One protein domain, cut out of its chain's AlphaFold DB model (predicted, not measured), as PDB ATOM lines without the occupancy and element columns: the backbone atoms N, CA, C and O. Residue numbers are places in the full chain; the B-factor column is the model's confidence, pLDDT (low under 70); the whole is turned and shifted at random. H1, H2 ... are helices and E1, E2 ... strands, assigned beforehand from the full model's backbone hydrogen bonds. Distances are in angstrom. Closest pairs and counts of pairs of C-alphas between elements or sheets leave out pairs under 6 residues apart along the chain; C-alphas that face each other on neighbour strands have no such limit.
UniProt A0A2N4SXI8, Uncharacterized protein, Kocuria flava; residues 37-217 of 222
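This is residues 37 to 217 of the 222 residues of an uncharacterized protein of Kocuria flava (UniProt A0A2N4SXI8). What does the model look like? A small three-stranded sheet, E2 E1 E5, is the core of an elongated body, with H5 and H1 over one face, H2 over the other, and H7 crossing H5 on its side away from the sheet. H2 runs out past the sheet toward a small hairpin, E3 and E4, at one end of the longest axis, and H4 lies at the other end. What is it built of? The printed part has 181 residues with seven named helices and five named strands, in the order H1 E1 E2 H2 E3 E4 H3 E5 H4 H5 H6 H7; both sheets are antiparallel, and the class is mixed. How large is it? It is compact, with a radius of gyration of the C-alphas of 17.6 A, and spans 59 by 33 by 30 A.

Which strands pair after the first helix? After H1, residues 37 to 43, comes the inner strand E1, residues 61 to 66, antiparallel to E2, residues 75 to 79, and to E5, residues 132 to 137; N 63 and O 77, and N 64 and O 134, are within hydrogen-bond range, each 2.8 A apart. E1 and E2 are a hairpin, and so are E3, residues 110 to 112, and E4, residues 115 to 117, with N 117 and O 110 2.9 A apart. What is on the sheet's faces? H2, residues 84 to 105, is on the face opposite to H1 and H5, residues 163 to 178: three layers, helices on both faces of a sheet. H2 touches H3, residues 121 to 128, with its residues 92 to 100 alone, closest at the C-alphas of Arg 96 and Val 123, 5.4 A; H3 only grazes the sheet. What does the hub touch? H5 touches H7, residues 193 to 212, at a steep tilt of 57 degrees, closest at the C-alphas of Phe 169 and Met 199, 5.0 A. It also touches H1 with residues 166 to 173 alone and H6, residues 187 to 190, with residues 164 to 171 alone, while H4, residues 143 to 150, is close to but not clearly touching H7, with closest C-alphas Leu 148 and Arg 206 7.8 A apart. How are the helix backbones? Every O i to N i+4 pair is within hydrogen-bond range in H1, H2, H3, H4, H5 and H7; H6 is too short for one.

Where are the anchors? H1 begins at C-alpha 37, (-50.637, 25.755, 38.431), and H7 ends at C-alpha 212, (-44.643, 15.467, 21.810). Which elements are long? From first to last C-alpha H2 measures 32.4 A, H7 28.7 A, H5 22.2 A and E1 16.8 A.

How far does it reach? The two C-alphas farthest apart, Gly 114 and Leu 151, are 60.0 A apart, and the printed part has no cut. Which links are long? H1 to E1, 17 residues, and H4 to H5, 12 residues. Where is confidence low? Residues 104 to 118 and 185 to 192 are under 70 in pLDDT.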
ATOM      1  N   ALA A  37     -50.688  27.172  38.787       95.62
ATOM      2  CA  ALA A  37     -50.637  25.755  38.431       95.62
ATOM      3  C   ALA A  37     -49.915  25.521  37.096       95.62
ATOM      4  O   ALA A  37     -48.965  24.738  37.035       95.62
ATOM      5  N   GLY A  38     -50.294  26.264  36.053       95.56
ATOM      6  CA  GLY A  38     -49.653  26.210  34.741       95.56
ATOM      7  C   GLY A  38     -48.172  26.590  34.803       95.56
ATOM      8  O   GLY A  38     -47.324  25.911  34.228       95.56
ATOM      9  N   VAL A  39     -47.819  27.628  35.569       95.38
ATOM     10  CA  VAL A  39     -46.415  28.014  35.785       95.38
ATOM     11  C   VAL A  39     -45.634  26.907  36.500       95.38
ATOM     12  O   VAL A  39     -44.521  26.578  36.077       95.38
ATOM     13  N   ALA A  40     -46.193  26.308  37.551       95.88
ATOM     14  CA  ALA A  40     -45.565  25.202  38.269       95.88
ATOM     15  C   ALA A  40     -45.360  23.982  37.358       95.88
ATOM     16  O   ALA A  40     -44.275  23.407  37.340       95.88
ATOM     17  N   PHE A  41     -46.349  23.642  36.531       96.25
ATOM     18  CA  PHE A  41     -46.262  22.555  35.556       96.25
ATOM     19  C   PHE A  41     -45.163  22.785  34.504       96.25
ATOM     20  O   PHE A  41     -44.317  21.916  34.260       96.25
ATOM     21  N   LEU A  42     -45.136  23.977  33.902       96.12
ATOM     22  CA  LEU A  42     -44.176  24.322  32.853       96.12
ATOM     23  C   LEU A  42     -42.745  24.351  33.383       96.12
ATOM     24  O   LEU A  42     -41.830  23.825  32.747       96.12
ATOM     25  N   THR A  43     -42.561  24.959  34.556       96.00
ATOM     26  CA  THR A  43     -41.246  25.095  35.182       96.00
ATOM     27  C   THR A  43     -40.793  23.820  35.871       96.00
ATOM     28  O   THR A  43     -39.592  23.604  35.955       96.00
ATOM     29  N   GLY A  44     -41.707  22.974  36.349       95.88
ATOM     30  CA  GLY A  44     -41.405  21.869  37.259       95.88
ATOM     31  C   GLY A  44     -40.975  22.328  38.658       95.88
ATOM     32  O   GLY A  44     -40.436  21.524  39.412       95.88
ATOM     33  N   LEU A  45     -41.148  23.613  38.989       96.12
ATOM     34  CA  LEU A  45     -40.820  24.160  40.302       96.12
ATOM     35  C   LEU A  45     -41.998  23.989  41.265       96.12
ATOM     36  O   LEU A  45     -43.159  24.164  40.897       96.12
ATOM     37  N   GLU A  46     -41.687  23.724  42.530       95.06
ATOM     38  CA  GLU A  46     -42.686  23.591  43.588       95.06
ATOM     39  C   GLU A  46     -43.106  24.971  44.107       95.06
ATOM     40  O   GLU A  46     -42.456  25.568  44.970       95.06
ATOM     41  N   PHE A  47     -44.201  25.501  43.560       96.12
ATOM     42  CA  PHE A  47     -44.806  26.728  44.069       96.12
ATOM     43  C   PHE A  47     -45.661  26.445  45.305       96.12
ATOM     44  O   PHE A  47     -46.502  25.550  45.319       96.12
ATOM     45  N   GLN A  48     -45.494  27.281  46.324       96.44
ATOM     46  CA  GLN A  48     -46.297  27.274  47.542       96.44
ATOM     47  C   GLN A  48     -47.013  28.615  47.720       96.44
ATOM     48  O   GLN A  48     -46.413  29.682  47.561       96.44
ATOM     49  N   LYS A  49     -48.299  28.562  48.075       97.50
ATOM     50  CA  LYS A  49     -49.084  29.741  48.464       97.50
ATOM     51  C   LYS A  49     -48.573  30.268  49.799       97.50
ATOM     52  O   LYS A  49     -48.449  29.508  50.753       97.50
ATOM     53  N   ILE A  50     -48.308  31.566  49.870       97.19
ATOM     54  CA  ILE A  50     -47.835  32.232  51.082       97.19
ATOM     55  C   ILE A  50     -48.973  33.039  51.686       97.19
ATOM     56  O   ILE A  50     -49.488  33.978  51.077       97.19
ATOM     57  N   THR A  51     -49.343  32.689  52.910       93.06
ATOM     58  CA  THR A  51     -50.402  33.360  53.674       93.06
ATOM     59  C   THR A  51     -49.832  34.283  54.746       93.06
ATOM     60  O   THR A  51     -50.457  35.285  55.096       93.06
ATOM     61  N   ALA A  52     -48.607  34.017  55.209       93.88
ATOM     62  CA  ALA A  52     -47.922  34.825  56.209       93.88
ATOM     63  C   ALA A  52     -46.461  35.104  55.833       93.88
ATOM     64  O   ALA A  52     -45.745  34.253  55.312       93.88
ATOM     65  N   ARG A  53     -45.953  36.299  56.177       94.00
ATOM     66  CA  ARG A  53     -44.560  36.691  55.870       94.00
ATOM     67  C   ARG A  53     -43.514  35.761  56.501       94.00
ATOM     68  O   ARG A  53     -42.409  35.651  55.979       94.00
ATOM     69  N   SER A  54     -43.843  35.108  57.616       94.31
ATOM     70  CA  SER A  54     -42.972  34.140  58.298       94.31
ATOM     71  C   SER A  54     -42.733  32.859  57.496       94.31
ATOM     72  O   SER A  54     -41.723  32.199  57.722       94.31
ATOM     73  N   GLU A  55     -43.619  32.529  56.555       95.75
ATOM     74  CA  GLU A  55     -43.513  31.356  55.674       95.75
ATOM     75  C   GLU A  55     -42.517  31.588  54.530       95.75
ATOM     76  O   GLU A  55     -42.103  30.649  53.853       95.75
ATOM     77  N   LEU A  56     -42.105  32.843  54.306       96.19
ATOM     78  CA  LEU A  56     -41.252  33.185  53.181       96.19
ATOM     79  C   LEU A  56     -39.842  32.589  53.328       96.19
ATOM     80  O   LEU A  56     -39.144  32.886  54.318       96.19
ATOM     81  N   PRO A  57     -39.375  31.830  52.319       94.56
ATOM     82  CA  PRO A  57     -38.015  31.312  52.285       94.56
ATOM     83  C   PRO A  57     -36.985  32.442  52.209       94.56
ATOM     84  O   PRO A  57     -37.174  33.428  51.502       94.56
ATOM     85  N   THR A  58     -35.849  32.289  52.888       94.81
ATOM     86  CA  THR A  58     -34.708  33.224  52.788       94.81
ATOM     87  C   THR A  58     -33.800  32.932  51.595       94.81
ATOM     88  O   THR A  58     -32.718  33.497  51.485       94.81
ATOM     89  N   VAL A  59     -34.197  32.004  50.726       95.06
ATOM     90  CA  VAL A  59     -33.403  31.557  49.580       95.06
ATOM     91  C   VAL A  59     -33.840  32.258  48.303       95.06
ATOM     92  O   VAL A  59     -34.902  32.886  48.238       95.06
ATOM     93  N   ALA A  60     -32.998  32.155  47.281       94.88
ATOM     94  CA  ALA A  60     -33.306  32.655  45.957       94.88
ATOM     95  C   ALA A  60     -34.444  31.831  45.321       94.88
ATOM     96  O   ALA A  60     -34.541  30.619  45.521       94.88
ATOM     97  N   GLY A  61     -35.303  32.490  44.550       95.88
ATOM     98  CA  GLY A  61     -36.411  31.824  43.881       95.88
ATOM     99  C   GLY A  61     -37.213  32.743  42.974       95.88
ATOM    100  O   GLY A  61     -36.857  33.908  42.764       95.88
ATOM    101  N   VAL A  62     -38.317  32.210  42.467       95.81
ATOM    102  CA  VAL A  62     -39.328  32.938  41.693       95.81
ATOM    103  C   VAL A  62     -40.626  33.049  42.481       95.81
ATOM    104  O   VAL A  62     -40.855  32.322  43.449       95.81
ATOM    105  N   TYR A  63     -41.464  34.000  42.096       96.12
ATOM    106  CA  TYR A  63     -42.779  34.194  42.679       96.12
ATOM    107  C   TYR A  63     -43.782  34.674  41.635       96.12
ATOM    108  O   TYR A  63     -43.427  35.379  40.690       96.12
ATOM    109  N   ALA A  64     -45.038  34.305  41.856       95.12
ATOM    110  CA  ALA A  64     -46.209  34.663  41.077       95.12
ATOM    111  C   ALA A  64     -47.240  35.337  41.996       95.12
ATOM    112  O   ALA A  64     -47.331  34.999  43.176       95.12
ATOM    113  N   TRP A  65     -48.024  36.278  41.475       95.38
ATOM    114  CA  TRP A  65     -49.150  36.883  42.190       95.38
ATOM    115  C   TRP A  65     -50.452  36.555  41.468       95.38
ATOM    116  O   TRP A  65     -50.668  36.994  40.339       95.38
ATOM    117  N   SER A  66     -51.330  35.821  42.145       95.06
ATOM    118  CA  SER A  66     -52.644  35.412  41.635       95.06
ATOM    119  C   SER A  66     -53.688  35.494  42.746       95.06
ATOM    120  O   SER A  66     -53.325  35.623  43.911       95.06
ATOM    121  N   THR A  67     -54.976  35.460  42.417       94.56
ATOM    122  CA  THR A  67     -56.054  35.340  43.412       94.56
ATOM    123  C   THR A  67     -56.132  33.931  43.991       94.56
ATOM    124  O   THR A  67     -56.424  33.761  45.176       94.56
ATOM    125  N   ASP A  68     -55.811  32.920  43.183       95.44
ATOM    126  CA  ASP A  68     -55.776  31.526  43.606       95.44
ATOM    127  C   ASP A  68     -54.874  30.653  42.720       95.44
ATOM    128  O   ASP A  68     -54.283  31.135  41.757       95.44
ATOM    129  N   TRP A  69     -54.737  29.373  43.071       95.25
ATOM    130  CA  TRP A  69     -53.852  28.429  42.378       95.25
ATOM    131  C   TRP A  69     -54.211  28.214  40.902       95.25
ATOM    132  O   TRP A  69     -53.320  28.204  40.055       95.25
ATOM    133  N   ASP A  70     -55.509  28.120  40.616       93.06
ATOM    134  CA  ASP A  70     -56.067  27.905  39.275       93.06
ATOM    135  C   ASP A  70     -56.594  29.209  38.657       93.06
ATOM    136  O   ASP A  70     -57.384  29.198  37.721       93.06
ATOM    137  N   ALA A  71     -56.209  30.360  39.214       92.19
ATOM    138  CA  ALA A  71     -56.595  31.661  38.686       92.19
ATOM    139  C   ALA A  71     -55.427  32.333  37.965       92.19
ATOM    140  O   ALA A  71     -54.259  32.056  38.248       92.19
ATOM    141  N   GLY A  72     -55.748  33.267  37.073       91.25
ATOM    142  CA  GLY A  72     -54.769  33.973  36.256       91.25
ATOM    143  C   GLY A  72     -53.614  34.591  37.052       91.25
ATOM    144  O   GLY A  72     -53.810  35.282  38.050       91.25
ATOM    145  N   ASN A  73     -52.387  34.365  36.597       91.06
ATOM    146  CA  ASN A  73     -51.183  34.947  37.170       91.06
ATOM    147  C   ASN A  73     -50.940  36.351  36.606       91.06
ATOM    148  O   ASN A  73     -50.626  36.540  35.428       91.06
ATOM    149  N   TYR A  74     -51.035  37.354  37.475       90.94
ATOM    150  CA  TYR A  74     -50.982  38.758  37.077       90.94
ATOM    151  C   TYR A  74     -49.570  39.342  37.088       90.94
ATOM    152  O   TYR A  74     -49.326  40.366  36.443       90.94
ATOM    153  N   TYR A  75     -48.646  38.732  37.835       91.50
ATOM    154  CA  TYR A  75     -47.276  39.218  37.959       91.50
ATOM    155  C   TYR A  75     -46.316  38.099  38.325       91.50
ATOM    156  O   TYR A  75     -46.499  37.436  39.344       91.50
ATOM    157  N   ASN A  76     -45.222  38.002  37.573       92.06
ATOM    158  CA  ASN A  76     -44.085  37.148  37.891       92.06
ATOM    159  C   ASN A  76     -42.870  37.986  38.274       92.06
ATOM    160  O   ASN A  76     -42.641  39.067  37.727       92.06
ATOM    161  N   GLY A  77     -42.063  37.458  39.186       92.50
ATOM    162  CA  GLY A  77     -40.765  38.027  39.505       92.50
ATOM    163  C   GLY A  77     -39.793  37.006  40.072       92.50
ATOM    164  O   GLY A  77     -40.169  35.897  40.446       92.50
ATOM    165  N   CYS A  78     -38.529  37.403  40.192       93.81
ATOM    166  CA  CYS A  78     -37.533  36.656  40.954       93.81
ATOM    167  C   CYS A  78     -36.980  37.445  42.136       93.81
ATOM    168  O   CYS A  78     -37.058  38.678  42.195       93.81
ATOM    169  N   ALA A  79     -36.365  36.720  43.064       93.50
ATOM    170  CA  ALA A  79     -35.585  37.284  44.148       93.50
ATOM    171  C   ALA A  79     -34.272  36.511  44.323       93.50
ATOM    172  O   ALA A  79     -34.249  35.282  44.297       93.50
ATOM    173  N   ALA A  80     -33.179  37.251  44.515       90.12
ATOM    174  CA  ALA A  80     -31.828  36.733  44.720       90.12
ATOM    175  C   ALA A  80     -31.173  37.403  45.938       90.12
ATOM    176  O   ALA A  80     -31.721  38.346  46.511       90.12
ATOM    177  N   GLY A  81     -29.966  36.959  46.289       87.31
ATOM    178  CA  GLY A  81     -29.158  37.565  47.349       87.31
ATOM    179  C   GLY A  81     -29.543  37.110  48.758       87.31
ATOM    180  O   GLY A  81     -30.284  36.148  48.931       87.31
ATOM    181  N   VAL A  82     -29.001  37.810  49.761       80.56
ATOM    182  CA  VAL A  82     -29.034  37.410  51.185       80.56
ATOM    183  C   VAL A  82     -30.451  37.313  51.748       80.56
ATOM    184  O   VAL A  82     -30.727  36.439  52.563       80.56
ATOM    185  N   GLU A  83     -31.354  38.192  51.317       86.31
ATOM    186  CA  GLU A  83     -32.739  38.171  51.794       86.31
ATOM    187  C   GLU A  83     -33.664  37.311  50.922       86.31
ATOM    188  O   GLU A  83     -34.770  36.989  51.356       86.31
ATOM    189  N   GLY A  84     -33.220  36.938  49.715       92.06
ATOM    190  CA  GLY A  84     -33.947  36.068  48.794       92.06
ATOM    191  C   GLY A  84     -35.420  36.449  48.614       92.06
ATOM    192  O   GLY A  84     -35.793  37.627  48.585       92.06
ATOM    193  N   LEU A  85     -36.272  35.427  48.510       95.69
ATOM    194  CA  LEU A  85     -37.726  35.575  48.423       95.69
ATOM    195  C   LEU A  85     -38.305  36.347  49.615       95.69
ATOM    196  O   LEU A  85     -39.179  37.192  49.418       95.69
ATOM    197  N   ARG A  86     -37.795  36.122  50.832       95.81
ATOM    198  CA  ARG A  86     -38.254  36.816  52.040       95.81
ATOM    199  C   ARG A  86     -38.138  38.323  51.914       95.81
ATOM    200  O   ARG A  86     -39.143  38.991  52.111       95.81
ATOM    201  N   GLY A  87     -36.975  38.862  51.561       92.94
ATOM    202  CA  GLY A  87     -36.797  40.312  51.443       92.94
ATOM    203  C   GLY A  87     -37.745  40.916  50.411       92.94
ATOM    204  O   GLY A  87     -38.527  41.822  50.711       92.94
ATOM    205  N   ARG A  88     -37.742  40.355  49.195       92.81
ATOM    206  CA  ARG A  88     -38.503  40.908  48.067       92.81
ATOM    207  C   ARG A  88     -40.017  40.792  48.253       92.81
ATOM    208  O   ARG A  88     -40.728  41.784  48.087       92.81
ATOM    209  N   VAL A  89     -40.515  39.604  48.587       94.44
ATOM    210  CA  VAL A  89     -41.958  39.350  48.691       94.44
ATOM    211  C   VAL A  89     -42.519  39.956  49.978       94.44
ATOM    212  O   VAL A  89     -43.587  40.567  49.933       94.44
ATOM    213  N   ALA A  90     -41.794  39.917  51.106       93.94
ATOM    214  CA  ALA A  90     -42.262  40.563  52.338       93.94
ATOM    215  C   ALA A  90     -42.362  42.085  52.182       93.94
ATOM    216  O   ALA A  90     -43.282  42.692  52.736       93.94
ATOM    217  N   GLN A  91     -41.458  42.710  51.417       90.81
ATOM    218  CA  GLN A  91     -41.549  44.133  51.092       90.81
ATOM    219  C   GLN A  91     -42.839  44.440  50.318       90.81
ATOM    220  O   GLN A  91     -43.565  45.362  50.689       90.81
ATOM    221  N   GLN A  92     -43.157  43.655  49.285       91.00
ATOM    222  CA  GLN A  92     -44.387  43.820  48.502       91.00
ATOM    223  C   GLN A  92     -45.642  43.591  49.358       91.00
ATOM    224  O   GLN A  92     -46.559  44.409  49.323       91.00
ATOM    225  N   MET A  93     -45.662  42.547  50.195       93.12
ATOM    226  CA  MET A  93     -46.746  42.314  51.161       93.12
ATOM    227  C   MET A  93     -46.907  43.500  52.126       93.12
ATOM    228  O   MET A  93     -48.018  43.970  52.342       93.12
ATOM    229  N   SER A  94     -45.805  44.055  52.640       90.62
ATOM    230  CA  SER A  94     -45.840  45.231  53.525       90.62
ATOM    231  C   SER A  94     -46.413  46.466  52.839       90.62
ATOM    232  O   SER A  94     -47.202  47.191  53.436       90.62
ATOM    233  N   GLN A  95     -46.045  46.705  51.578       87.44
ATOM    234  CA  GLN A  95     -46.603  47.809  50.797       87.44
ATOM    235  C   GLN A  95     -48.106  47.636  50.562       87.44
ATOM    236  O   GLN A  95     -48.837  48.623  50.612       87.44
ATOM    237  N   ARG A  96     -48.582  46.399  50.364       89.06
ATOM    238  CA  ARG A  96     -50.017  46.096  50.252       89.06
ATOM    239  C   ARG A  96     -50.766  46.351  51.553       89.06
ATOM    240  O   ARG A  96     -51.819  46.978  51.511       89.06
ATOM    241  N   ASP A  97     -50.216  45.939  52.692       88.94
ATOM    242  CA  ASP A  97     -50.835  46.194  54.000       88.94
ATOM    243  C   ASP A  97     -50.927  47.699  54.289       88.94
ATOM    244  O   ASP A  97     -51.968  48.190  54.726       88.94
ATOM    245  N   LEU A  98     -49.869  48.451  53.964       85.88
ATOM    246  CA  LEU A  98     -49.878  49.911  54.057       85.88
ATOM    247  C   LEU A  98     -50.919  50.535  53.123       85.88
ATOM    248  O   LEU A  98     -51.623  51.446  53.547       85.88
ATOM    249  N   TYR A  99     -51.046  50.045  51.887       84.88
ATOM    250  CA  TYR A  99     -52.045  50.549  50.946       84.88
ATOM    251  C   TYR A  99     -53.479  50.237  51.395       84.88
ATOM    252  O   TYR A  99     -54.347  51.097  51.303       84.88
ATOM    253  N   ARG A 100     -53.734  49.049  51.957       85.94
ATOM    254  CA  ARG A 100     -55.036  48.697  52.552       85.94
ATOM    255  C   ARG A 100     -55.407  49.634  53.698       85.94
ATOM    256  O   ARG A 100     -56.525  50.142  53.726       85.94
ATOM    257  N   ALA A 101     -54.472  49.898  54.608       83.31
ATOM    258  CA  ALA A 101     -54.688  50.852  55.696       83.31
ATOM    259  C   ALA A 101     -54.927  52.282  55.165       83.31
ATOM    260  O   ALA A 101     -55.781  53.012  55.677       83.31
ATOM    261  N   ASP A 102     -54.224  52.671  54.101       79.44
ATOM    262  CA  ASP A 102     -54.398  53.965  53.434       79.44
ATOM    263  C   ASP A 102     -55.795  54.097  52.806       79.44
ATOM    264  O   ASP A 102     -56.481  55.071  53.085       79.44
ATOM    265  N   LEU A 103     -56.282  53.082  52.077       76.19
ATOM    266  CA  LEU A 103     -57.634  53.068  51.490       76.19
ATOM    267  C   LEU A 103     -58.742  53.281  52.529       76.19
ATOM    268  O   LEU A 103     -59.765  53.890  52.229       76.19
ATOM    269  N   THR A 104     -58.542  52.796  53.757       68.88
ATOM    270  CA  THR A 104     -59.505  53.001  54.851       68.88
ATOM    271  C   THR A 104     -59.431  54.389  55.491       68.88
ATOM    272  O   THR A 104     -60.357  54.772  56.203       68.88
ATOM    273  N   SER A 105     -58.352  55.145  55.263       65.12
ATOM    274  CA  SER A 105     -58.065  56.405  55.962       65.12
ATOM    275  C   SER A 105     -57.967  57.638  55.054       65.12
ATOM    276  O   SER A 105     -58.146  58.749  55.549       65.12
ATOM    277  N   HIS A 106     -57.714  57.476  53.750       58.19
ATOM    278  CA  HIS A 106     -57.484  58.561  52.795       58.19
ATOM    279  C   HIS A 106     -58.066  58.232  51.410       58.19
ATOM    280  O   HIS A 106     -57.767  57.204  50.812       58.19
ATOM    281  N   THR A 107     -58.858  59.151  50.851       55.31
ATOM    282  CA  THR A 107     -59.449  59.033  49.500       55.31
ATOM    283  C   THR A 107     -58.665  59.803  48.425       55.31
ATOM    284  O   THR A 107     -59.190  60.054  47.342       55.31
ATOM    285  N   GLY A 108     -57.431  60.228  48.715       57.94
ATOM    286  CA  GLY A 108     -56.624  61.090  47.845       57.94
ATOM    287  C   GLY A 108     -55.171  60.624  47.709       57.94
ATOM    288  O   GLY A 108     -54.717  59.786  48.485       57.94
ATOM    289  N   PRO A 109     -54.421  61.142  46.721       56.81
ATOM    290  CA  PRO A 109     -53.031  60.759  46.506       56.81
ATOM    291  C   PRO A 109     -52.151  61.175  47.694       56.81
ATOM    292  O   PRO A 109     -52.208  62.314  48.163       56.81
ATOM    293  N   LYS A 110     -51.323  60.243  48.176       60.97
ATOM    294  CA  LYS A 110     -50.463  60.453  49.342       60.97
ATOM    295  C   LYS A 110     -49.299  61.378  48.996       60.97
ATOM    296  O   LYS A 110     -48.601  61.166  48.004       60.97
ATOM    297  N   LEU A 111     -49.081  62.389  49.832       56.72
ATOM    298  CA  LEU A 111     -47.895  63.236  49.773       56.72
ATOM    299  C   LEU A 111     -46.841  62.687  50.739       56.72
ATOM    300  O   LEU A 111     -47.084  62.630  51.941       56.72
ATOM    301  N   ASP A 112     -45.674  62.308  50.225       59.41
ATOM    302  CA  ASP A 112     -44.474  62.041  51.028       59.41
ATOM    303  C   ASP A 112     -43.446  63.126  50.716       59.41
ATOM    304  O   ASP A 112     -43.090  63.341  49.553       59.41
ATOM    305  N   ASN A 113     -43.025  63.875  51.737       60.50
ATOM    306  CA  ASN A 113     -42.126  65.024  51.598       60.50
ATOM    307  C   ASN A 113     -42.550  66.021  50.493       60.50
ATOM    308  O   ASN A 113     -41.720  66.538  49.745       60.50
ATOM    309  N   GLY A 114     -43.857  66.267  50.357       50.97
ATOM    310  CA  GLY A 114     -44.413  67.191  49.359       50.97
ATOM    311  C   GLY A 114     -44.455  66.655  47.923       50.97
ATOM    312  O   GLY A 114     -44.767  67.413  47.007       50.97
ATOM    313  N   ARG A 115     -44.166  65.367  47.698       46.25
ATOM    314  CA  ARG A 115     -44.307  64.706  46.393       46.25
ATOM    315  C   ARG A 115     -45.466  63.726  46.416       46.25
ATOM    316  O   ARG A 115     -45.622  62.983  47.379       46.25
ATOM    317  N   TYR A 116     -46.235  63.683  45.331       55.09
ATOM    318  CA  TYR A 116     -47.203  62.613  45.125       55.09
ATOM    319  C   TYR A 116     -46.466  61.280  45.037       55.09
ATOM    320  O   TYR A 116     -45.680  61.053  44.113       55.09
ATOM    321  N   VAL A 117     -46.714  60.407  46.007       62.81
ATOM    322  CA  VAL A 117     -46.275  59.020  45.951       62.81
ATOM    323  C   VAL A 117     -47.371  58.236  45.269       62.81
ATOM    324  O   VAL A 117     -48.456  58.028  45.809       62.81
ATOM    325  N   TRP A 118     -47.079  57.809  44.050       62.12
ATOM    326  CA  TRP A 118     -47.913  56.851  43.352       62.12
ATOM    327  C   TRP A 118     -47.601  55.467  43.906       62.12
ATOM    328  O   TRP A 118     -46.443  55.045  43.943       62.12
ATOM    329  N   TRP A 119     -48.636  54.766  44.358       71.06
ATOM    330  CA  TRP A 119     -48.513  53.363  44.728       71.06
ATOM    331  C   TRP A 119     -48.061  52.556  43.509       71.06
ATOM    332  O   TRP A 119     -48.515  52.801  42.390       71.06
ATOM    333  N   ASN A 120     -47.165  51.591  43.727       75.00
ATOM    334  CA  ASN A 120     -46.760  50.655  42.682       75.00
ATOM    335  C   ASN A 120     -48.029  50.013  42.070       75.00
ATOM    336  O   ASN A 120     -48.842  49.498  42.842       75.00
ATOM    337  N   PRO A 121     -48.224  50.022  40.735       77.50
ATOM    338  CA  PRO A 121     -49.404  49.433  40.102       77.50
ATOM    339  C   PRO A 121     -49.683  47.992  40.538       77.50
ATOM    340  O   PRO A 121     -50.839  47.647  40.752       77.50
ATOM    341  N   LEU A 122     -48.636  47.187  40.770       80.19
ATOM    342  CA  LEU A 122     -48.761  45.837  41.325       80.19
ATOM    343  C   LEU A 122     -49.371  45.843  42.729       80.19
ATOM    344  O   LEU A 122     -50.199  45.001  43.045       80.19
ATOM    345  N   VAL A 123     -48.957  46.775  43.588       82.56
ATOM    346  CA  VAL A 123     -49.475  46.885  44.960       82.56
ATOM    347  C   VAL A 123     -50.936  47.307  44.932       82.56
ATOM    348  O   VAL A 123     -51.751  46.706  45.628       82.56
ATOM    349  N   LYS A 124     -51.266  48.300  44.099       83.94
ATOM    350  CA  LYS A 124     -52.637  48.783  43.941       83.94
ATOM    351  C   LYS A 124     -53.557  47.682  43.417       83.94
ATOM    352  O   LYS A 124     -54.484  47.287  44.116       83.94
ATOM    353  N   PHE A 125     -53.245  47.141  42.240       85.06
ATOM    354  CA  PHE A 125     -54.010  46.055  41.630       85.06
ATOM    355  C   PHE A 125     -54.041  44.820  42.537       85.06
ATOM    356  O   PHE A 125     -55.072  44.182  42.710       85.06
ATOM    357  N   GLY A 126     -52.918  44.528  43.196       85.69
ATOM    358  CA  GLY A 126     -52.792  43.440  44.153       85.69
ATOM    359  C   GLY A 126     -53.747  43.553  45.334       85.69
ATOM    360  O   GLY A 126     -54.198  42.539  45.854       85.69
ATOM    361  N   VAL A 127     -54.049  44.764  45.798       87.31
ATOM    362  CA  VAL A 127     -55.052  44.978  46.847       87.31
ATOM    363  C   VAL A 127     -56.468  44.907  46.286       87.31
ATOM    364  O   VAL A 127     -57.293  44.241  46.903       87.31
ATOM    365  N   GLU A 128     -56.729  45.532  45.137       88.31
ATOM    366  CA  GLU A 128     -58.053  45.563  44.492       88.31
ATOM    367  C   GLU A 128     -58.556  44.165  44.105       88.31
ATOM    368  O   GLU A 128     -59.740  43.880  44.255       88.31
ATOM    369  N   MET A 129     -57.651  43.289  43.668       89.31
ATOM    370  CA  MET A 129     -57.965  41.917  43.264       89.31
ATOM    371  C   MET A 129     -57.738  40.886  44.373       89.31
ATOM    372  O   MET A 129     -57.942  39.708  44.138       89.31
ATOM    373  N   ASP A 130     -57.287  41.296  45.564       92.12
ATOM    374  CA  ASP A 130     -56.900  40.386  46.655       92.12
ATOM    375  C   ASP A 130     -55.867  39.315  46.249       92.12
ATOM    376  O   ASP A 130     -55.968  38.140  46.590       92.12
ATOM    377  N   LEU A 131     -54.826  39.724  45.518       93.44
ATOM    378  CA  LEU A 131     -53.778  38.796  45.090       93.44
ATOM    379  C   LEU A 131     -53.017  38.205  46.286       93.44
ATOM    380  O   LEU A 131     -52.811  38.844  47.315       93.44
ATOM    381  N   VAL A 132     -52.492  37.006  46.136       95.06
ATOM    382  CA  VAL A 132     -51.626  36.338  47.105       95.06
ATOM    383  C   VAL A 132     -50.352  35.872  46.402       95.06
ATOM    384  O   VAL A 132     -50.391  35.559  45.208       95.06
ATOM    385  N   PRO A 133     -49.200  35.870  47.093       96.44
ATOM    386  CA  PRO A 133     -47.971  35.395  46.495       96.44
ATOM    387  C   PRO A 133     -47.920  33.867  46.521       96.44
ATOM    388  O   PRO A 133     -48.139  33.239  47.556       96.44
ATOM    389  N   PHE A 134     -47.539  33.291  45.392       97.81
ATOM    390  CA  PHE A 134     -47.068  31.920  45.268       97.81
ATOM    391  C   PHE A 134     -45.564  31.978  45.036       97.81
ATOM    392  O   PHE A 134     -45.114  32.724  44.170       97.81
ATOM    393  N   VAL A 135     -44.766  31.244  45.804       97.31
ATOM    394  CA  VAL A 135     -43.299  31.315  45.722       97.31
ATOM    395  C   VAL A 135     -42.707  29.938  45.484       97.31
ATOM    396  O   VAL A 135     -43.191  28.967  46.053       97.31
ATOM    397  N   ALA A 136     -41.634  29.869  44.705       96.75
ATOM    398  CA  ALA A 136     -40.868  28.651  44.490       96.75
ATOM    399  C   ALA A 136     -39.366  28.934  44.656       96.75
ATOM    400  O   ALA A 136     -38.785  29.693  43.868       96.75
ATOM    401  N   PRO A 137     -38.713  28.363  45.682       95.50
ATOM    402  CA  PRO A 137     -37.259  28.275  45.739       95.50
ATOM    403  C   PRO A 137     -36.684  27.609  44.488       95.50
ATOM    404  O   PRO A 137     -37.248  26.647  43.978       95.50
ATOM    405  N   ILE A 138     -35.527  28.077  44.022       88.12
ATOM    406  CA  ILE A 138     -34.813  27.426  42.916       88.12
ATOM    407  C   ILE A 138     -33.672  26.609  43.513       88.12
ATOM    408  O   ILE A 138     -32.562  27.115  43.664       88.12
ATOM    409  N   ALA A 139     -33.965  25.374  43.928       78.19
ATOM    410  CA  ALA A 139     -32.963  24.369  44.287       78.19
ATOM    411  C   ALA A 139     -33.602  22.986  44.540       78.19
ATOM    412  O   ALA A 139     -34.446  22.899  45.433       78.19
ATOM    413  N   PRO A 140     -33.126  21.896  43.896       81.06
ATOM    414  CA  PRO A 140     -32.323  21.829  42.663       81.06
ATOM    415  C   PRO A 140     -33.150  22.142  41.397       81.06
ATOM    416  O   PRO A 140     -34.359  22.349  41.474       81.06
ATOM    417  N   ALA A 141     -32.491  22.220  40.232       83.94
ATOM    418  CA  ALA A 141     -33.187  22.367  38.953       83.94
ATOM    419  C   ALA A 141     -34.122  21.160  38.706       83.94
ATOM    420  O   ALA A 141     -33.746  20.034  39.039       83.94
ATOM    421  N   PRO A 142     -35.316  21.368  38.130       91.62
ATOM    422  CA  PRO A 142     -36.246  20.282  37.830       91.62
ATOM    423  C   PRO A 142     -35.670  19.278  36.825       91.62
ATOM    424  O   PRO A 142     -34.953  19.655  35.898       91.62
ATOM    425  N   SER A 143     -36.028  17.999  36.979       93.81
ATOM    426  CA  SER A 143     -35.427  16.879  36.233       93.81
ATOM    427  C   SER A 143     -35.561  16.986  34.715       93.81
ATOM    428  O   SER A 143     -34.703  16.483  33.993       93.81
ATOM    429  N   TRP A 144     -36.602  17.664  34.221       95.69
ATOM    430  CA  TRP A 144     -36.796  17.848  32.784       95.69
ATOM    431  C   TRP A 144     -35.643  18.624  32.139       95.69
ATOM    432  O   TRP A 144     -35.364  18.424  30.962       95.69
ATOM    433  N   VAL A 145     -34.967  19.508  32.886       96.31
ATOM    434  CA  VAL A 145     -33.850  20.297  32.352       96.31
ATOM    435  C   VAL A 145     -32.716  19.364  31.938       96.31
ATOM    436  O   VAL A 145     -32.255  19.422  30.799       96.31
ATOM    437  N   ASP A 146     -32.310  18.471  32.841       95.69
ATOM    438  CA  ASP A 146     -31.253  17.492  32.582       95.69
ATOM    439  C   ASP A 146     -31.678  16.484  31.508       95.69
ATOM    440  O   ASP A 146     -30.875  16.110  30.653       95.69
ATOM    441  N   GLU A 147     -32.952  16.090  31.502       97.00
ATOM    442  CA  GLU A 147     -33.519  15.202  30.489       97.00
ATOM    443  C   GLU A 147     -33.418  15.809  29.082       97.00
ATOM    444  O   GLU A 147     -32.821  15.195  28.196       97.00
ATOM    445  N   LEU A 148     -33.907  17.037  28.876       97.31
ATOM    446  CA  LEU A 148     -33.837  17.705  27.571       97.31
ATOM    447  C   LEU A 148     -32.400  17.943  27.109       97.31
ATOM    448  O   LEU A 148     -32.121  17.863  25.910       97.31
ATOM    449  N   VAL A 149     -31.483  18.214  28.039       97.31
ATOM    450  CA  VAL A 149     -30.054  18.316  27.728       97.31
ATOM    451  C   VAL A 149     -29.497  16.962  27.287       97.31
ATOM    452  O   VAL A 149     -28.811  16.885  26.270       97.31
ATOM    453  N   SER A 150     -29.823  15.881  28.000       97.31
ATOM    454  CA  SER A 150     -29.343  14.530  27.686       97.31
ATOM    455  C   SER A 150     -29.846  14.006  26.336       97.31
ATOM    456  O   SER A 150     -29.107  13.326  25.625       97.31
ATOM    457  N   LEU A 151     -31.070  14.379  25.952       97.00
ATOM    458  CA  LEU A 151     -31.682  14.038  24.666       97.00
ATOM    459  C   LEU A 151     -31.168  14.906  23.504       97.00
ATOM    460  O   LEU A 151     -31.506  14.652  22.350       97.00
ATOM    461  N   GLY A 152     -30.362  15.938  23.784       96.81
ATOM    462  CA  GLY A 152     -29.899  16.897  22.779       96.81
ATOM    463  C   GLY A 152     -30.982  17.872  22.301       96.81
ATOM    464  O   GLY A 152     -30.782  18.565  21.306       96.81
ATOM    465  N   CYS A 153     -32.117  17.949  23.003       96.75
ATOM    466  CA  CYS A 153     -33.210  18.880  22.716       96.75
ATOM    467  C   CYS A 153     -32.909  20.303  23.211       96.75
ATOM    468  O   CYS A 153     -33.465  21.267  22.689       96.75
ATOM    469  N   LEU A 154     -32.033  20.442  24.213       97.62
ATOM    470  CA  LEU A 154     -31.642  21.722  24.796       97.62
ATOM    471  C   LEU A 154     -30.125  21.788  25.002       97.62
ATOM    472  O   LEU A 154     -29.536  20.928  25.650       97.62
ATOM    473  N   ALA A 155     -29.478  22.833  24.489       97.25
ATOM    474  CA  ALA A 155     -28.057  23.045  24.750       97.25
ATOM    475  C   ALA A 155     -27.827  23.431  26.232       97.25
ATOM    476  O   ALA A 155     -28.594  24.241  26.768       97.25
ATOM    477  N   PRO A 156     -26.777  22.925  26.914       96.69
ATOM    478  CA  PRO A 156     -26.525  23.215  28.331       96.69
ATOM    479  C   PRO A 156     -26.420  24.709  28.676       96.69
ATOM    480  O   PRO A 156     -26.702  25.126  29.799       96.69
ATOM    481  N   GLU A 157     -25.972  25.548  27.747       95.50
ATOM    482  CA  GLU A 157     -25.899  27.004  27.887       95.50
ATOM    483  C   GLU A 157     -27.270  27.691  27.842       95.50
ATOM    484  O   GLU A 157     -27.409  28.796  28.373       95.50
ATOM    485  N   HIS A 158     -28.280  27.044  27.259       96.50
ATOM    486  CA  HIS A 158     -29.660  27.526  27.192       96.50
ATOM    487  C   HIS A 158     -30.511  27.053  28.374       96.50
ATOM    488  O   HIS A 158     -31.567  27.624  28.609       96.50
ATOM    489  N   ALA A 159     -30.052  26.071  29.153       96.06
ATOM    490  CA  ALA A 159     -30.737  25.657  30.374       96.06
ATOM    491  C   ALA A 159     -30.839  26.816  31.394       96.06
ATOM    492  O   ALA A 159     -29.846  27.534  31.597       96.06
ATOM    493  N   PRO A 160     -31.999  27.008  32.055       94.94
ATOM    494  CA  PRO A 160     -32.152  28.015  33.098       94.94
ATOM    495  C   PRO A 160     -31.336  27.638  34.342       94.94
ATOM    496  O   PRO A 160     -31.465  26.539  34.877       94.94
ATOM    497  N   LYS A 161     -30.473  28.549  34.809       92.31
ATOM    498  CA  LYS A 161     -29.523  28.285  35.914       92.31
ATOM    499  C   LYS A 161     -29.698  29.235  37.084       92.31
ATOM    500  O   LYS A 161     -29.431  28.882  38.228       92.31
ATOM    501  N   THR A 162     -30.104  30.460  36.790       92.62
ATOM    502  CA  THR A 162     -30.259  31.528  37.772       92.62
ATOM    503  C   THR A 162     -31.727  31.862  37.972       92.62
ATOM    504  O   THR A 162     -32.571  31.552  37.135       92.62
ATOM    505  N   VAL A 163     -32.052  32.555  39.062       92.44
ATOM    506  CA  VAL A 163     -33.432  33.007  39.293       92.44
ATOM    507  C   VAL A 163     -33.944  33.957  38.213       92.44
ATOM    508  O   VAL A 163     -35.132  33.956  37.912       92.44
ATOM    509  N   THR A 164     -33.040  34.715  37.590       91.94
ATOM    510  CA  THR A 164     -33.354  35.579  36.450       91.94
ATOM    511  C   THR A 164     -33.606  34.768  35.185       91.94
ATOM    512  O   THR A 164     -34.509  35.115  34.431       91.94
ATOM    513  N   ASP A 165     -32.865  33.676  34.957       93.62
ATOM    514  CA  ASP A 165     -33.165  32.761  33.850       93.62
ATOM    515  C   ASP A 165     -34.554  32.135  34.031       93.62
ATOM    516  O   ASP A 165     -35.330  32.109  33.089       93.62
ATOM    517  N   TRP A 166     -34.904  31.694  35.243       95.00
ATOM    518  CA  TRP A 166     -36.222  31.119  35.525       95.00
ATOM    519  C   TRP A 166     -37.365  32.128  35.385       95.00
ATOM    520  O   TRP A 166     -38.391  31.800  34.794       95.00
ATOM    521  N   GLU A 167     -37.195  33.366  35.860       93.69
ATOM    522  CA  GLU A 167     -38.160  34.442  35.602       93.69
ATOM    523  C   GLU A 167     -38.333  34.662  34.090       93.69
ATOM    524  O   GLU A 167     -39.456  34.676  33.590       93.69
ATOM    525  N   ALA A 168     -37.229  34.782  33.346       92.88
ATOM    526  CA  ALA A 168     -37.255  34.972  31.899       92.88
ATOM    527  C   ALA A 168     -37.851  33.766  31.148       92.88
ATOM    528  O   ALA A 168     -38.577  33.955  30.177       92.88
ATOM    529  N   PHE A 169     -37.614  32.542  31.614       95.12
ATOM    530  CA  PHE A 169     -38.240  31.333  31.090       95.12
ATOM    531  C   PHE A 169     -39.766  31.374  31.262       95.12
ATOM    532  O   PHE A 169     -40.488  31.195  30.285       95.12
ATOM    533  N   ILE A 170     -40.269  31.709  32.459       94.69
ATOM    534  CA  ILE A 170     -41.716  31.870  32.719       94.69
ATOM    535  C   ILE A 170     -42.316  32.939  31.795       94.69
ATOM    536  O   ILE A 170     -43.401  32.756  31.237       94.69
ATOM    537  N   PHE A 171     -41.596  34.045  31.600       92.88
ATOM    538  CA  PHE A 171     -41.997  35.109  30.684       92.88
ATOM    539  C   PHE A 171     -42.125  34.644  29.236       92.88
ATOM    540  O   PHE A 171     -43.079  35.021  28.556       92.88
ATOM    541  N   GLU A 172     -41.166  33.858  28.755       93.81
ATOM    542  CA  GLU A 172     -41.178  33.355  27.385       93.81
ATOM    543  C   GLU A 172     -42.239  32.269  27.193       93.81
ATOM    544  O   GLU A 172     -42.952  32.325  26.195       93.81
ATOM    545  N   CYS A 173     -42.455  31.377  28.165       94.81
ATOM    546  CA  CYS A 173     -43.591  30.452  28.141       94.81
ATOM    547  C   CYS A 173     -44.931  31.194  28.079       94.81
ATOM    548  O   CYS A 173     -45.759  30.883  27.229       94.81
ATOM    549  N   SER A 174     -45.121  32.217  28.921       92.56
ATOM    550  CA  SER A 174     -46.338  33.042  28.904       92.56
ATOM    551  C   SER A 174     -46.521  33.704  27.534       92.56
ATOM    552  O   SER A 174     -47.583  33.616  26.930       92.56
ATOM    553  N   ARG A 175     -45.457  34.297  26.979       92.19
ATOM    554  CA  ARG A 175     -45.518  34.958  25.668       92.19
ATOM    555  C   ARG A 175     -45.865  33.987  24.542       92.19
ATOM    556  O   ARG A 175     -46.615  34.363  23.648       92.19
ATOM    557  N   LEU A 176     -45.277  32.793  24.549       92.94
ATOM    558  CA  LEU A 176     -45.492  31.782  23.514       92.94
ATOM    559  C   LEU A 176     -46.903  31.188  23.577       92.94
ATOM    560  O   LEU A 176     -47.478  30.934  22.526       92.94
ATOM    561  N   LEU A 177     -47.461  31.015  24.779       92.38
ATOM    562  CA  LEU A 177     -48.780  30.408  24.978       92.38
ATOM    563  C   LEU A 177     -49.932  31.417  24.903       92.38
ATOM    564  O   LEU A 177     -50.981  31.094  24.369       92.38
ATOM    565  N   THR A 178     -49.748  32.632  25.423       89.50
ATOM    566  CA  THR A 178     -50.845  33.606  25.604       89.50
ATOM    567  C   THR A 178     -50.674  34.871  24.762       89.50
ATOM    568  O   THR A 178     -51.526  35.755  24.754       89.50
ATOM    569  N   GLY A 179     -49.531  35.022  24.082       89.06
ATOM    570  CA  GLY A 179     -49.149  36.267  23.411       89.06
ATOM    571  C   GLY A 179     -48.677  37.370  24.368       89.06
ATOM    572  O   GLY A 179     -48.195  38.413  23.913       89.06
ATOM    573  N   HIS A 180     -48.745  37.153  25.687       85.44
ATOM    574  CA  HIS A 180     -48.411  38.145  26.705       85.44
ATOM    575  C   HIS A 180     -47.359  37.634  27.694       85.44
ATOM    576  O   HIS A 180     -47.357  36.489  28.119       85.44
ATOM    577  N   ARG A 181     -46.442  38.517  28.097       81.38
ATOM    578  CA  ARG A 181     -45.374  38.204  29.061       81.38
ATOM    579  C   ARG A 181     -45.874  38.204  30.514       81.38
ATOM    580  O   ARG A 181     -45.540  37.325  31.293       81.38
ATOM    581  N   SER A 182     -46.627  39.234  30.886       75.88
ATOM    582  CA  SER A 182     -47.277  39.416  32.190       75.88
ATOM    583  C   SER A 182     -48.233  40.599  32.077       75.88
ATOM    584  O   SER A 182     -47.946  41.544  31.337       75.88
ATOM    585  N   LEU A 183     -49.334  40.570  32.825       75.69
ATOM    586  CA  LEU A 183     -50.334  41.639  32.829       75.69
ATOM    587  C   LEU A 183     -49.829  42.911  33.515       75.69
ATOM    588  O   LEU A 183     -50.049  44.015  33.021       75.69
ATOM    589  N   LEU A 184     -49.113  42.765  34.630       76.94
ATOM    590  CA  LEU A 184     -48.572  43.884  35.414       76.94
ATOM    591  C   LEU A 184     -47.053  44.037  35.243       76.94
ATOM    592  O   LEU A 184     -46.408  44.800  35.965       76.94
ATOM    593  N   GLY A 185     -46.478  43.306  34.284       66.25
ATOM    594  CA  GLY A 185     -45.046  43.265  34.010       66.25
ATOM    595  C   GLY A 185     -44.254  42.374  34.973       66.25
ATOM    596  O   GLY A 185     -44.787  41.458  35.595       66.25
ATOM    597  N   GLY A 186     -42.953  42.640  35.045       60.09
ATOM    598  CA  GLY A 186     -41.966  42.058  35.956       60.09
ATOM    599  C   GLY A 186     -40.561  42.478  35.524       60.09
ATOM    600  O   GLY A 186     -40.407  43.263  34.582       60.09
ATOM    601  N   ASN A 187     -39.535  42.050  36.254       59.66
ATOM    602  CA  ASN A 187     -38.201  42.646  36.159       59.66
ATOM    603  C   ASN A 187     -37.347  42.091  35.007       59.66
ATOM    604  O   ASN A 187     -36.265  42.626  34.756       59.66
ATOM    605  N   ALA A 188     -37.823  41.097  34.251       52.75
ATOM    606  CA  ALA A 188     -37.089  40.572  33.094       52.75
ATOM    607  C   ALA A 188     -36.850  41.605  31.973       52.75
ATOM    608  O   ALA A 188     -36.056  41.351  31.066       52.75
ATOM    609  N   SER A 189     -37.450  42.797  32.062       44.72
ATOM    610  CA  SER A 189     -37.103  43.982  31.265       44.72
ATOM    611  C   SER A 189     -35.655  44.470  31.449       44.72
ATOM    612  O   SER A 189     -35.191  45.276  30.648       44.72
ATOM    613  N   TRP A 190     -34.918  43.945  32.437       49.56
ATOM    614  CA  TRP A 190     -33.472  44.160  32.610       49.56
ATOM    615  C   TRP A 190     -32.606  42.978  32.167       49.56
ATOM    616  O   TRP A 190     -31.379  43.064  32.227       49.56
ATOM    617  N   SER A 191     -33.211  41.867  31.742       55.47
ATOM    618  CA  SER A 191     -32.435  40.759  31.196       55.47
ATOM    619  C   SER A 191     -31.795  41.211  29.879       55.47
ATOM    620  O   SER A 191     -32.437  41.837  29.034       55.47
ATOM    621  N   SER A 192     -30.493  40.966  29.721       69.06
ATOM    622  CA  SER A 192     -29.796  41.245  28.464       69.06
ATOM    623  C   SER A 192     -30.523  40.560  27.301       69.06
ATOM    624  O   SER A 192     -31.113  39.492  27.485       69.06
ATOM    625  N   SER A 193     -30.430  41.111  26.087       76.31
ATOM    626  CA  SER A 193     -30.983  40.466  24.881       76.31
ATOM    627  C   SER A 193     -30.551  38.999  24.756       76.31
ATOM    628  O   SER A 193     -31.346  38.149  24.362       76.31
ATOM    629  N   SER A 194     -29.326  38.683  25.192       85.25
ATOM    630  CA  SER A 194     -28.808  37.316  25.258       85.25
ATOM    631  C   SER A 194     -29.568  36.408  26.230       85.25
ATOM    632  O   SER A 194     -29.771  35.240  25.923       85.25
ATOM    633  N   THR A 195     -30.013  36.897  27.388       87.44
ATOM    634  CA  THR A 195     -30.776  36.082  28.349       87.44
ATOM    635  C   THR A 195     -32.165  35.778  27.810       87.44
ATOM    636  O   THR A 195     -32.565  34.619  27.808       87.44
ATOM    637  N   SER A 196     -32.851  36.792  27.272       87.12
ATOM    638  CA  SER A 196     -34.159  36.600  26.639       87.12
ATOM    639  C   SER A 196     -34.074  35.579  25.504       87.12
ATOM    640  O   SER A 196     -34.856  34.639  25.498       87.12
ATOM    641  N   GLN A 197     -33.085  35.691  24.610       91.38
ATOM    642  CA  GLN A 197     -32.927  34.757  23.492       91.38
ATOM    643  C   GLN A 197     -32.673  33.315  23.957       91.38
ATOM    644  O   GLN A 197     -33.315  32.393  23.458       91.38
ATOM    645  N   ARG A 198     -31.772  33.108  24.928       94.62
ATOM    646  CA  ARG A 198     -31.513  31.767  25.483       94.62
ATOM    647  C   ARG A 198     -32.772  31.167  26.108       94.62
ATOM    648  O   ARG A 198     -33.046  29.988  25.905       94.62
ATOM    649  N   MET A 199     -33.534  31.971  26.851       95.94
ATOM    650  CA  MET A 199     -34.748  31.498  27.518       95.94
ATOM    651  C   MET A 199     -35.911  31.275  26.553       95.94
ATOM    652  O   MET A 199     -36.704  30.372  26.797       95.94
ATOM    653  N   THR A 200     -35.979  31.998  25.431       95.69
ATOM    654  CA  THR A 200     -36.911  31.672  24.341       95.69
ATOM    655  C   THR A 200     -36.631  30.268  23.805       95.69
ATOM    656  O   THR A 200     -37.555  29.466  23.735       95.69
ATOM    657  N   VAL A 201     -35.365  29.927  23.530       97.00
ATOM    658  CA  VAL A 201     -34.990  28.576  23.065       97.00
ATOM    659  C   VAL A 201     -35.345  27.507  24.103       97.00
ATOM    660  O   VAL A 201     -35.867  26.453  23.751       97.00
ATOM    661  N   ALA A 202     -35.095  27.772  25.389       97.25
ATOM    662  CA  ALA A 202     -35.466  26.848  26.460       97.25
ATOM    663  C   ALA A 202     -36.985  26.642  26.563       97.25
ATOM    664  O   ALA A 202     -37.439  25.506  26.704       97.25
ATOM    665  N   ALA A 203     -37.766  27.722  26.472       97.31
ATOM    666  CA  ALA A 203     -39.224  27.671  26.495       97.31
ATOM    667  C   ALA A 203     -39.776  26.891  25.293       97.31
ATOM    668  O   ALA A 203     -40.593  25.994  25.480       97.31
ATOM    669  N   GLU A 204     -39.284  27.159  24.080       97.94
ATOM    670  CA  GLU A 204     -39.662  26.422  22.867       97.94
ATOM    671  C   GLU A 204     -39.341  24.927  22.987       97.94
ATOM    672  O   GLU A 204     -40.195  24.090  22.700       97.94
ATOM    673  N   ALA A 205     -38.142  24.578  23.470       97.94
ATOM    674  CA  ALA A 205     -37.744  23.186  23.671       97.94
ATOM    675  C   ALA A 205     -38.652  22.467  24.681       97.94
ATOM    676  O   ALA A 205     -39.080  21.339  24.431       97.94
ATOM    677  N   ARG A 206     -38.984  23.120  25.805       97.44
ATOM    678  CA  ARG A 206     -39.874  22.554  26.826       97.44
ATOM    679  C   ARG A 206     -41.295  22.366  26.306       97.44
ATOM    680  O   ARG A 206     -41.862  21.297  26.511       97.44
ATOM    681  N   LEU A 207     -41.861  23.379  25.652       97.25
ATOM    682  CA  LEU A 207     -43.226  23.323  25.123       97.25
ATOM    683  C   LEU A 207     -43.358  22.251  24.043       97.25
ATOM    684  O   LEU A 207     -44.267  21.431  24.116       97.25
ATOM    685  N   LYS A 208     -42.400  22.193  23.112       96.81
ATOM    686  CA  LYS A 208     -42.362  21.156  22.081       96.81
ATOM    687  C   LYS A 208     -42.272  19.756  22.684       96.81
ATOM    688  O   LYS A 208     -42.998  18.864  22.266       96.81
ATOM    689  N   TRP A 209     -41.412  19.557  23.685       96.69
ATOM    690  CA  TRP A 209     -41.323  18.264  24.361       96.69
ATOM    691  C   TRP A 209     -42.646  17.889  25.040       96.69
ATOM    692  O   TRP A 209     -43.100  16.761  24.894       96.69
ATOM    693  N   LEU A 210     -43.299  18.826  25.739       96.12
ATOM    694  CA  LEU A 210     -44.600  18.581  26.376       96.12
ATOM    695  C   LEU A 210     -45.683  18.210  25.358       96.12
ATOM    696  O   LEU A 210     -46.476  17.305  25.617       96.12
ATOM    697  N   GLU A 211     -45.698  18.876  24.206       95.50
ATOM    698  CA  GLU A 211     -46.586  18.561  23.086       95.50
ATOM    699  C   GLU A 211     -46.314  17.151  22.534       95.50
ATOM    700  O   GLU A 211     -47.238  16.350  22.408       95.50
ATOM    701  N   GLU A 212     -45.048  16.795  22.293       95.25
ATOM    702  CA  GLU A 212     -44.643  15.467  21.810       95.25
ATOM    703  C   GLU A 212     -44.960  14.340  22.808       95.25
ATOM    704  O   GLU A 212     -45.243  13.214  22.395       95.25
ATOM    705  N   GLN A 213     -44.951  14.632  24.114       95.00
ATOM    706  CA  GLN A 213     -45.380  13.694  25.156       95.00
ATOM    707  C   GLN A 213     -46.911  13.633  25.333       95.00
ATOM    708  O   GLN A 213     -47.397  12.809  26.106       95.00
ATOM    709  N   GLY A 214     -47.682  14.496  24.660       94.38
ATOM    710  CA  GLY A 214     -49.131  14.606  24.859       94.38
ATOM    711  C   GLY A 214     -49.518  15.121  26.251       94.38
ATOM    712  O   GLY A 214     -50.580  14.773  26.760       94.38
ATOM    713  N   LEU A 215     -48.640  15.905  26.885       93.19
ATOM    714  CA  LEU A 215     -48.821  16.455  28.234       93.19
ATOM    715  C   LEU A 215     -49.280  17.916  28.229       93.19
ATOM    716  O   LEU A 215     -49.626  18.446  29.281       93.19
ATOM    717  N   LEU A 216     -49.248  18.587  27.078       90.00
ATOM    718  CA  LEU A 216     -49.696  19.970  26.960       90.00
ATOM    719  C   LEU A 216     -51.230  20.014  26.835       90.00
ATOM    720  O   LEU A 216     -51.767  19.977  25.732       90.00
ATOM    721  N   ASP A 217     -51.925  20.058  27.971       86.38
ATOM    722  CA  ASP A 217     -53.372  20.297  28.047       86.38
ATOM    723  C   ASP A 217     -53.636  21.769  28.394       86.38
ATOM    724  O   ASP A 217     -53.348  22.215  29.507       86.38
TER     725      ASP A 217